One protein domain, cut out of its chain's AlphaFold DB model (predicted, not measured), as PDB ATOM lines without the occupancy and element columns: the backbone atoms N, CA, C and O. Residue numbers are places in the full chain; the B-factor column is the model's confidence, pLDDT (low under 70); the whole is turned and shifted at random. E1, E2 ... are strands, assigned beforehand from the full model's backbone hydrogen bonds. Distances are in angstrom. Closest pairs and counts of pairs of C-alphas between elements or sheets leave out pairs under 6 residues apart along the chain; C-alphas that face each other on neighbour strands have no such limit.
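What this domain is: This is residues 64 to 144 of the 144 residues of an uncharacterized protein of Stichopus japonicus (UniProt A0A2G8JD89). With little regular structure, this is a long rod: a narrow body of two small sheets set end to end, E1, E2, E4 and then E3, E5, with residues 121 to 144 running out as a loop that folds back, its tip, residues 127 to 133, standing free. The 81 printed residues have no named helix and five strands, E1 to E5 along the chain, holding 21 residues, all strand; the sheets, E1 - E2 - E4 and E3 - E5, are antiparallel. It is extended, radius of gyration of the C-alphas 18.3 A, spanning 63 by 21 by 13 A.

How they stand to each other: Look first at the hairpin of E1, residues 74 to 77, and E2, residues 86 to 91, antiparallel, with N 75 and O 90 within hydrogen-bond range at 2.8 A. E2 also pairs with E4, residues 102 to 104, with N 87 to O 103 at 2.9 A. E3, residues 95 to 98, pairs with E5, residues 117 to 120, with N 96 to O 119 at 2.8 A.

Where its parts are: Find C-alpha 74 at (23.320, -28.456, 4.823), where E1 begins; E2 runs 17.0 A, and E5 ends at C-alpha 120, (25.570, -28.802, 15.811).

The domain as a whole: The printed part has no cut; E4 to E5 is a long link. Residues 136 to 138 and 140 to 144 have pLDDT under 70.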
ATOM      1  N   ASN A  64       4.554 -28.123 -10.900       97.75
ATOM      2  CA  ASN A  64       5.928 -27.865 -10.486       97.75
ATOM      3  C   ASN A  64       5.936 -27.201  -9.099       97.75
ATOM      4  O   ASN A  64       5.348 -26.137  -8.928       97.75
ATOM      5  N   CYS A  65       6.601 -27.823  -8.122       98.06
ATOM      6  CA  CYS A  65       6.752 -27.299  -6.762       98.06
ATOM      7  C   CYS A  65       7.874 -26.258  -6.613       98.06
ATOM      8  O   CYS A  65       8.098 -25.737  -5.520       98.06
ATOM      9  N   GLY A  66       8.601 -25.970  -7.692       97.81
ATOM     10  CA  GLY A  66       9.772 -25.106  -7.686       97.81
ATOM     11  C   GLY A  66      10.985 -25.751  -7.017       97.81
ATOM     12  O   GLY A  66      10.935 -26.869  -6.500       97.81
ATOM     13  N   ILE A  67      12.100 -25.025  -7.044       97.69
ATOM     14  CA  ILE A  67      13.353 -25.458  -6.423       97.69
ATOM     15  C   ILE A  67      13.125 -25.626  -4.906       97.69
ATOM     16  O   ILE A  67      12.646 -24.680  -4.273       97.69
ATOM     17  N   PRO A  68      13.447 -26.795  -4.312       97.06
ATOM     18  CA  PRO A  68      13.374 -26.986  -2.868       97.06
ATOM     19  C   PRO A  68      14.174 -25.908  -2.118       97.06
ATOM     20  O   PRO A  68      15.296 -25.597  -2.528       97.06
ATOM     21  N   PRO A  69      13.657 -25.351  -1.008       94.88
ATOM     22  CA  PRO A  69      14.374 -24.332  -0.246       94.88
ATOM     23  C   PRO A  69      15.733 -24.840   0.246       94.88
ATOM     24  O   PRO A  69      15.832 -25.963   0.737       94.88
ATOM     25  N   SER A  70      16.774 -24.011   0.180       95.94
ATOM     26  CA  SER A  70      18.071 -24.325   0.789       95.94
ATOM     27  C   SER A  70      18.003 -24.274   2.318       95.94
ATOM     28  O   SER A  70      17.231 -23.496   2.881       95.94
ATOM     29  N   ILE A  71      18.868 -25.035   2.991       97.44
ATOM     30  CA  ILE A  71      19.025 -25.013   4.454       97.44
ATOM     31  C   ILE A  71      20.439 -24.579   4.841       97.44
ATOM     32  O   ILE A  71      21.399 -24.824   4.113       97.44
ATOM     33  N   TYR A  72      20.573 -23.929   5.996       97.31
ATOM     34  CA  TYR A  72      21.874 -23.541   6.539       97.31
ATOM     35  C   TYR A  72      22.636 -24.765   7.071       97.31
ATOM     36  O   TYR A  72      22.020 -25.668   7.630       97.31
ATOM     37  N   ASN A  73      23.965 -24.793   6.904       96.94
ATOM     38  CA  ASN A  73      24.831 -25.933   7.253       96.94
ATOM     39  C   ASN A  73      24.355 -27.281   6.695       96.94
ATOM     40  O   ASN A  73      24.554 -28.328   7.311       96.94
ATOM     41  N   GLY A  74      23.754 -27.259   5.511       97.00
ATOM     42  CA  GLY A  74      23.320 -28.456   4.823       97.00
ATOM     43  C   GLY A  74      23.171 -28.236   3.328       97.00
ATOM     44  O   GLY A  74      23.483 -27.175   2.787       97.00
ATOM     45  N   LYS A  75      22.692 -29.276   2.661       97.50
ATOM     46  CA  LYS A  75      22.455 -29.326   1.223       97.50
ATOM     47  C   LYS A  75      21.156 -30.061   0.935       97.50
ATOM     48  O   LYS A  75      20.698 -30.870   1.741       97.50
ATOM     49  N   VAL A  76      20.593 -29.786  -0.234       98.19
ATOM     50  CA  VAL A  76      19.435 -30.496  -0.774       98.19
ATOM     51  C   VAL A  76      19.808 -31.118  -2.110       98.19
ATOM     52  O   VAL A  76      20.456 -30.474  -2.931       98.19
ATOM     53  N   ASP A  77      19.422 -32.372  -2.297       98.25
ATOM     54  CA  ASP A  77      19.618 -33.139  -3.522       98.25
ATOM     55  C   ASP A  77      18.262 -33.446  -4.163       98.25
ATOM     56  O   ASP A  77      17.338 -33.920  -3.492       98.25
ATOM     57  N   PHE A  78      18.126 -33.131  -5.449       97.94
ATOM     58  CA  PHE A  78      16.918 -33.345  -6.243       97.94
ATOM     59  C   PHE A  78      17.265 -33.347  -7.739       97.94
ATOM     60  O   PHE A  78      18.177 -32.651  -8.175       97.94
ATOM     61  N   ASN A  79      16.506 -34.107  -8.534       96.62
ATOM     62  CA  ASN A  79      16.665 -34.156  -9.996       96.62
ATOM     63  C   ASN A  79      15.570 -33.358 -10.722       96.62
ATOM     64  O   ASN A  79      15.821 -32.648 -11.690       96.62
ATOM     65  N   GLN A  80      14.334 -33.467 -10.236       97.56
ATOM     66  CA  GLN A  80      13.160 -32.796 -10.783       97.56
ATOM     67  C   GLN A  80      12.312 -32.219  -9.649       97.56
ATOM     68  O   GLN A  80      12.416 -32.630  -8.492       97.56
ATOM     69  N   THR A  81      11.462 -31.259  -9.994       98.12
ATOM     70  CA  THR A  81      10.631 -30.510  -9.039       98.12
ATOM     71  C   THR A  81       9.137 -30.693  -9.294       98.12
ATOM     72  O   THR A  81       8.317 -29.925  -8.801       98.12
ATOM     73  N   THR A  82       8.768 -31.686 -10.099       98.38
ATOM     74  CA  THR A  82       7.397 -31.932 -10.549       98.38
ATOM     75  C   THR A  82       6.644 -32.890  -9.626       98.38
ATOM     76  O   THR A  82       7.220 -33.550  -8.762       98.38
ATOM     77  N   TYR A  83       5.321 -32.941  -9.765       98.50
ATOM     78  CA  TYR A  83       4.441 -33.734  -8.911       98.50
ATOM     79  C   TYR A  83       4.940 -35.175  -8.706       98.50
ATOM     80  O   TYR A  83       5.211 -35.896  -9.662       98.50
ATOM     81  N   LYS A  84       4.983 -35.603  -7.434       97.56
ATOM     82  CA  LYS A  84       5.511 -36.883  -6.916       97.56
ATOM     83  C   LYS A  84       7.033 -37.019  -6.847       97.56
ATOM     84  O   LYS A  84       7.473 -37.967  -6.188       97.56
ATOM     85  N   GLU A  85       7.802 -36.095  -7.411       98.44
ATOM     86  CA  GLU A  85       9.259 -36.084  -7.263       98.44
ATOM     87  C   GLU A  85       9.689 -35.819  -5.822       98.44
ATOM     88  O   GLU A  85       8.904 -35.349  -4.986       98.44
ATOM     89  N   ARG A  86      10.937 -36.185  -5.519       98.25
ATOM     90  CA  ARG A  86      11.491 -36.150  -4.164       98.25
ATOM     91  C   ARG A  86      12.762 -35.315  -4.092       98.25
ATOM     92  O   ARG A  86      13.609 -35.398  -4.976       98.25
ATOM     93  N   ALA A  87      12.889 -34.584  -2.990       98.44
ATOM     94  CA  ALA A  87      14.087 -33.868  -2.585       98.44
ATOM     95  C   ALA A  87      14.591 -34.417  -1.242       98.44
ATOM     96  O   ALA A  87      13.789 -34.710  -0.346       98.44
ATOM     97  N   PHE A  88      15.908 -34.560  -1.110       98.50
ATOM     98  CA  PHE A  88      16.567 -35.123   0.066       98.50
ATOM     99  C   PHE A  88      17.519 -34.110   0.695       98.50
ATOM    100  O   PHE A  88      18.385 -33.559   0.023       98.50
ATOM    101  N   TYR A  89      17.365 -33.878   1.992       98.50
ATOM    102  CA  TYR A  89      18.154 -32.931   2.767       98.50
ATOM    103  C   TYR A  89      19.215 -33.640   3.595       98.50
ATOM    104  O   TYR A  89      18.952 -34.659   4.236       98.50
ATOM    105  N   PHE A  90      20.404 -33.046   3.622       97.69
ATOM    106  CA  PHE A  90      21.560 -33.557   4.343       97.69
ATOM    107  C   PHE A  90      22.250 -32.418   5.078       97.69
ATOM    108  O   PHE A  90      22.401 -31.332   4.522       97.69
ATOM    109  N   CYS A  91      22.712 -32.673   6.295       97.56
ATOM    110  CA  CYS A  91      23.543 -31.724   7.018       97.56
ATOM    111  C   CYS A  91      25.022 -31.903   6.680       97.56
ATOM    112  O   CYS A  91      25.475 -32.988   6.309       97.56
ATOM    113  N   ASN A  92      25.769 -30.811   6.791       96.56
ATOM    114  CA  ASN A  92      27.219 -30.829   6.705       96.56
ATOM    115  C   ASN A  92      27.805 -31.583   7.907       96.56
ATOM    116  O   ASN A  92      27.156 -31.752   8.940       96.56
ATOM    117  N   ASN A  93      29.060 -32.013   7.787       92.44
ATOM    118  CA  ASN A  93      29.758 -32.691   8.877       92.44
ATOM    119  C   ASN A  93      29.728 -31.853  10.166       92.44
ATOM    120  O   ASN A  93      29.983 -30.651  10.134       92.44
ATOM    121  N   GLY A  94      29.453 -32.509  11.296       88.75
ATOM    122  CA  GLY A  94      29.329 -31.850  12.600       88.75
ATOM    123  C   GLY A  94      27.929 -31.313  12.904       88.75
ATOM    124  O   GLY A  94      27.755 -30.689  13.947       88.75
ATOM    125  N   PHE A  95      26.934 -31.571  12.046       94.31
ATOM    126  CA  PHE A  95      25.541 -31.188  12.268       94.31
ATOM    127  C   PHE A  95      24.579 -32.374  12.115       94.31
ATOM    128  O   PHE A  95      24.705 -33.164  11.180       94.31
ATOM    129  N   ASP A  96      23.583 -32.436  12.994       93.94
ATOM    130  CA  ASP A  96      22.454 -33.361  12.939       93.94
ATOM    131  C   ASP A  96      21.243 -32.717  12.257       93.94
ATOM    132  O   ASP A  96      20.943 -31.533  12.449       93.94
ATOM    133  N   LEU A  97      20.525 -33.518  11.465       96.25
ATOM    134  CA  LEU A  97      19.306 -33.096  10.779       96.25
ATOM    135  C   LEU A  97      18.098 -33.213  11.710       96.25
ATOM    136  O   LEU A  97      17.702 -34.309  12.104       96.25
ATOM    137  N   ILE A  98      17.468 -32.080  11.998       97.50
ATOM    138  CA  ILE A  98      16.263 -31.982  12.816       97.50
ATOM    139  C   ILE A  98      15.057 -31.730  11.910       97.50
ATOM    140  O   ILE A  98      14.950 -30.686  11.261       97.50
ATOM    141  N   GLY A  99      14.136 -32.694  11.875       96.75
ATOM    142  CA  GLY A  99      12.939 -32.676  11.029       96.75
ATOM    143  C   GLY A  99      12.979 -33.717   9.905       96.75
ATOM    144  O   GLY A  99      13.810 -34.621   9.898       96.75
ATOM    145  N   SER A 100      12.049 -33.611   8.950       97.44
ATOM    146  CA  SER A 100      11.971 -34.554   7.828       97.44
ATOM    147  C   SER A 100      13.026 -34.245   6.766       97.44
ATOM    148  O   SER A 100      13.007 -33.175   6.156       97.44
ATOM    149  N   GLY A 101      13.910 -35.210   6.509       97.19
ATOM    150  CA  GLY A 101      14.927 -35.114   5.460       97.19
ATOM    151  C   GLY A 101      14.434 -35.429   4.053       97.19
ATOM    152  O   GLY A 101      15.149 -35.153   3.100       97.19
ATOM    153  N   MET A 102      13.228 -35.978   3.890       97.94
ATOM    154  CA  MET A 102      12.662 -36.284   2.574       97.94
ATOM    155  C   MET A 102      11.395 -35.472   2.341       97.94
ATOM    156  O   MET A 102      10.435 -35.520   3.118       97.94
ATOM    157  N   HIS A 103      11.383 -34.727   1.246       98.25
ATOM    158  CA  HIS A 103      10.262 -33.893   0.839       98.25
ATOM    159  C   HIS A 103       9.734 -34.391  -0.498       98.25
ATOM    160  O   HIS A 103      10.510 -34.714  -1.392       98.25
ATOM    161  N   LYS A 104       8.410 -34.472  -0.637       98.25
ATOM    162  CA  LYS A 104       7.738 -34.890  -1.872       98.25
ATOM    163  C   LYS A 104       6.961 -33.722  -2.465       98.25
ATOM    164  O   LYS A 104       6.257 -33.040  -1.724       98.25
ATOM    165  N   CYS A 105       7.033 -33.524  -3.776       98.50
ATOM    166  CA  CYS A 105       6.221 -32.519  -4.450       98.50
ATOM    167  C   CYS A 105       4.747 -32.954  -4.476       98.50
ATOM    168  O   CYS A 105       4.399 -34.024  -5.001       98.50
ATOM    169  N   LEU A 106       3.882 -32.149  -3.861       98.38
ATOM    170  CA  LEU A 106       2.455 -32.416  -3.732       98.38
ATOM    171  C   LEU A 106       1.666 -31.881  -4.927       98.38
ATOM    172  O   LEU A 106       2.110 -31.014  -5.671       98.38
ATOM    173  N   ALA A 107       0.435 -32.374  -5.067       98.00
ATOM    174  CA  ALA A 107      -0.487 -31.936  -6.113       98.00
ATOM    175  C   ALA A 107      -0.863 -30.447  -6.005       98.00
ATOM    176  O   ALA A 107      -1.353 -29.869  -6.966       98.00
ATOM    177  N   THR A 108      -0.641 -29.841  -4.837       97.12
ATOM    178  CA  THR A 108      -0.879 -28.421  -4.555       97.12
ATOM    179  C   THR A 108       0.212 -27.502  -5.103       97.12
ATOM    180  O   THR A 108       0.034 -26.290  -5.077       97.12
ATOM    181  N   GLY A 109       1.347 -28.049  -5.553       96.69
ATOM    182  CA  GLY A 109       2.528 -27.261  -5.918       96.69
ATOM    183  C   GLY A 109       3.401 -26.862  -4.731       96.69
ATOM    184  O   GLY A 109       4.283 -26.026  -4.877       96.69
ATOM    185  N   ALA A 110       3.184 -27.470  -3.563       97.56
ATOM    186  CA  ALA A 110       4.051 -27.319  -2.401       97.56
ATOM    187  C   ALA A 110       4.845 -28.602  -2.124       97.56
ATOM    188  O   ALA A 110       4.388 -29.716  -2.396       97.56
ATOM    189  N   TRP A 111       6.021 -28.451  -1.522       98.19
ATOM    190  CA  TRP A 111       6.759 -29.566  -0.937       98.19
ATOM    191  C   TRP A 111       6.057 -30.072   0.332       98.19
ATOM    192  O   TRP A 111       5.440 -29.305   1.066       98.19
ATOM    193  N   SER A 112       6.118 -31.383   0.581       97.88
ATOM    194  CA  SER A 112       5.296 -32.051   1.600       97.88
ATOM    195  C   SER A 112       5.600 -31.682   3.049       97.88
ATOM    196  O   SER A 112       4.774 -31.948   3.915       97.88
ATOM    197  N   ASN A 113       6.791 -31.155   3.325       96.56
ATOM    198  CA  ASN A 113       7.267 -30.858   4.669       96.56
ATOM    199  C   ASN A 113       7.869 -29.451   4.702       96.56
ATOM    200  O   ASN A 113       8.272 -28.905   3.677       96.56
ATOM    201  N   THR A 114       7.963 -28.872   5.895       94.81
ATOM    202  CA  THR A 114       8.735 -27.648   6.117       94.81
ATOM    203  C   THR A 114      10.229 -27.950   6.114       94.81
ATOM    204  O   THR A 114      10.639 -29.064   6.458       94.81
ATOM    205  N   SER A 115      11.050 -26.964   5.746       94.75
ATOM    206  CA  SER A 115      12.509 -27.107   5.719       94.75
ATOM    207  C   SER A 115      13.048 -27.640   7.054       94.75
ATOM    208  O   SER A 115      12.700 -27.090   8.104       94.75
ATOM    209  N   PRO A 116      13.881 -28.696   7.043       97.62
ATOM    210  CA  PRO A 116      14.536 -29.175   8.252       97.62
ATOM    211  C   PRO A 116      15.629 -28.193   8.697       97.62
ATOM    212  O   PRO A 116      16.012 -27.283   7.960       97.62
ATOM    213  N   SER A 117      16.144 -28.379   9.909       97.75
ATOM    214  CA  SER A 117      17.242 -27.574  10.459       97.75
ATOM    215  C   SER A 117      18.463 -28.438  10.734       97.75
ATOM    216  O   SER A 117      18.327 -29.540  11.252       97.75
ATOM    217  N   CYS A 118      19.654 -27.923  10.439       97.25
ATOM    218  CA  CYS A 118      20.911 -28.558  10.820       97.25
ATOM    219  C   CYS A 118      21.425 -27.944  12.118       97.25
ATOM    220  O   CYS A 118      21.735 -26.751  12.160       97.25
ATOM    221  N   GLN A 119      21.510 -28.746  13.177       94.88
ATOM    222  CA  GLN A 119      21.985 -28.306  14.492       94.88
ATOM    223  C   GLN A 119      23.338 -28.941  14.814       94.88
ATOM    224  O   GLN A 119      23.543 -30.091  14.443       94.88
ATOM    225  N   PRO A 120      24.275 -28.229  15.465       91.12
ATOM    226  CA  PRO A 120      25.570 -28.802  15.811       91.12
ATOM    227  C   PRO A 120      25.420 -30.094  16.620       91.12
ATOM    228  O   PRO A 120      24.649 -30.133  17.580       91.12
ATOM    229  N   VAL A 121      26.192 -31.120  16.268       88.38
ATOM    230  CA  VAL A 121      26.254 -32.377  17.023       88.38
ATOM    231  C   VAL A 121      26.760 -32.074  18.428       88.38
ATOM    232  O   VAL A 121      27.827 -31.472  18.598       88.38
ATOM    233  N   PHE A 122      26.014 -32.523  19.435       80.75
ATOM    234  CA  PHE A 122      26.412 -32.427  20.833       80.75
ATOM    235  C   PHE A 122      27.127 -33.710  21.267       80.75
ATOM    236  O   PHE A 122      26.561 -34.799  21.211       80.75
ATOM    237  N   CYS A 123      28.374 -33.586  21.721       77.06
ATOM    238  CA  CYS A 123      29.216 -34.721  22.111       77.06
ATOM    239  C   CYS A 123      28.941 -35.233  23.536       77.06
ATOM    240  O   CYS A 123      29.565 -36.202  23.965       77.06
ATOM    241  N   GLY A 124      28.022 -34.597  24.268       73.44
ATOM    242  CA  GLY A 124      27.815 -34.853  25.690       73.44
ATOM    243  C   GLY A 124      28.818 -34.108  26.568       73.44
ATOM    244  O   GLY A 124      29.858 -33.635  26.107       73.44
ATOM    245  N   GLU A 125      28.500 -33.999  27.856       77.25
ATOM    246  CA  GLU A 125      29.459 -33.488  28.832       77.25
ATOM    247  C   GLU A 125      30.593 -34.507  29.038       77.25
ATOM    248  O   GLU A 125      30.330 -35.713  29.140       77.25
ATOM    249  N   PRO A 126      31.863 -34.065  29.103       77.94
ATOM    250  CA  PRO A 126      32.977 -34.944  29.414       77.94
ATOM    251  C   PRO A 126      32.766 -35.605  30.775       77.94
ATOM    252  O   PRO A 126      32.250 -34.989  31.708       77.94
ATOM    253  N   ARG A 127      33.212 -36.858  30.917       78.44
ATOM    254  CA  ARG A 127      33.184 -37.530  32.222       78.44
ATOM    255  C   ARG A 127      33.998 -36.714  33.225       78.44
ATOM    256  O   ARG A 127      35.151 -36.385  32.953       78.44
ATOM    257  N   GLN A 128      33.404 -36.431  34.384       76.44
ATOM    258  CA  GLN A 128      34.132 -35.818  35.490       76.44
ATOM    259  C   GLN A 128      35.285 -36.730  35.908       76.44
ATOM    260  O   GLN A 128      35.119 -37.944  36.058       76.44
ATOM    261  N   VAL A 129      36.464 -36.139  36.069       79.62
ATOM    262  CA  VAL A 129      37.683 -36.853  36.445       79.62
ATOM    263  C   VAL A 129      37.867 -36.706  37.955       79.62
ATOM    264  O   VAL A 129      37.804 -35.596  38.475       79.62
ATOM    265  N   ILE A 130      38.087 -37.808  38.681       82.50
ATOM    266  CA  ILE A 130      38.368 -37.752  40.127       82.50
ATOM    267  C   ILE A 130      39.668 -36.965  40.337       82.50
ATOM    268  O   ILE A 130      40.690 -37.300  39.742       82.50
ATOM    269  N   ASN A 131      39.618 -35.935  41.185       82.69
ATOM    270  CA  ASN A 131      40.710 -34.983  41.436       82.69
ATOM    271  C   ASN A 131      41.182 -34.194  40.196       82.69
ATOM    272  O   ASN A 131      42.296 -33.675  40.196       82.69
ATOM    273  N   GLY A 132      40.358 -34.100  39.149       74.50
ATOM    274  CA  GLY A 132      40.638 -33.293  37.961       74.50
ATOM    275  C   GLY A 132      39.533 -32.275  37.695       74.50
ATOM    276  O   GLY A 132      38.376 -32.489  38.049       74.50
ATOM    277  N   GLU A 133      39.887 -31.169  37.045       76.06
ATOM    278  CA  GLU A 133      38.939 -30.131  36.644       76.06
ATOM    279  C   GLU A 133      38.734 -30.165  35.125       76.06
ATOM    280  O   GLU A 133      39.689 -30.185  34.347       76.06
ATOM    281  N   VAL A 134      37.471 -30.201  34.696       76.00
ATOM    282  CA  VAL A 134      37.101 -30.154  33.278       76.00
ATOM    283  C   VAL A 134      36.855 -28.698  32.895       76.00
ATOM    284  O   VAL A 134      35.850 -28.111  33.288       76.00
ATOM    285  N   HIS A 135      37.744 -28.121  32.087       73.69
ATOM    286  CA  HIS A 135      37.542 -26.794  31.504       73.69
ATOM    287  C   HIS A 135      36.924 -26.899  30.105       73.69
ATOM    288  O   HIS A 135      37.554 -27.391  29.171       73.69
ATOM    289  N   GLY A 136      35.700 -26.392  29.943       68.25
ATOM    290  CA  GLY A 136      35.033 -26.281  28.646       68.25
ATOM    291  C   GLY A 136      33.613 -25.725  28.768       68.25
ATOM    292  O   GLY A 136      32.956 -25.905  29.790       68.25
ATOM    293  N   LYS A 137      33.140 -25.026  27.732       66.38
ATOM    294  CA  LYS A 137      31.745 -24.581  27.577       66.38
ATOM    295  C   LYS A 137      31.312 -24.907  26.145       66.38
ATOM    296  O   LYS A 137      32.106 -24.687  25.238       66.38
ATOM    297  N   ASN A 138      30.084 -25.399  25.952       66.88
ATOM    298  CA  ASN A 138      29.541 -25.897  24.674       66.88
ATOM    299  C   ASN A 138      30.334 -27.070  24.069       66.88
ATOM    300  O   ASN A 138      31.212 -26.887  23.232       66.88
ATOM    301  N   PHE A 139      29.977 -28.296  24.459       70.94
ATOM    302  CA  PHE A 139      30.581 -29.542  23.964       70.94
ATOM    303  C   PHE A 139      30.036 -29.958  22.585       70.94
ATOM    304  O   PHE A 139      29.554 -31.075  22.403       70.94
ATOM    305  N   THR A 140      30.063 -29.048  21.614       68.88
ATOM    306  CA  THR A 140      29.703 -29.346  20.222       68.88
ATOM    307  C   THR A 140      30.933 -29.780  19.426       68.88
ATOM    308  O   THR A 140      32.048 -29.316  19.670       68.88
ATOM    309  N   SER A 141      30.761 -30.698  18.472       59.09
ATOM    310  CA  SER A 141      31.871 -31.137  17.618       59.09
ATOM    311  C   SER A 141      32.225 -30.045  16.603       59.09
ATOM    312  O   SER A 141      31.502 -29.844  15.632       59.09
ATOM    313  N   ILE A 142      33.353 -29.355  16.794       52.66
ATOM    314  CA  ILE A 142      34.045 -28.660  15.702       52.66
ATOM    315  C   ILE A 142      35.152 -29.608  15.255       52.66
ATOM    316  O   ILE A 142      36.192 -29.715  15.903       52.66
ATOM    317  N   LYS A 143      34.901 -30.381  14.197       46.78
ATOM    318  CA  LYS A 143      35.939 -31.225  13.600       46.78
ATOM    319  C   LYS A 143      36.896 -30.289  12.847       46.78
ATOM    320  O   LYS A 143      36.487 -29.717  11.840       46.78
ATOM    321  N   LEU A 144      38.086 -30.071  13.418       44.75
ATOM    322  CA  LEU A 144      39.207 -29.351  12.796       44.75
ATOM    323  C   LEU A 144      39.636 -30.023  11.487       44.75
ATOM    324  O   LEU A 144      39.594 -31.276  11.437       44.75
TER     325      LEU A 144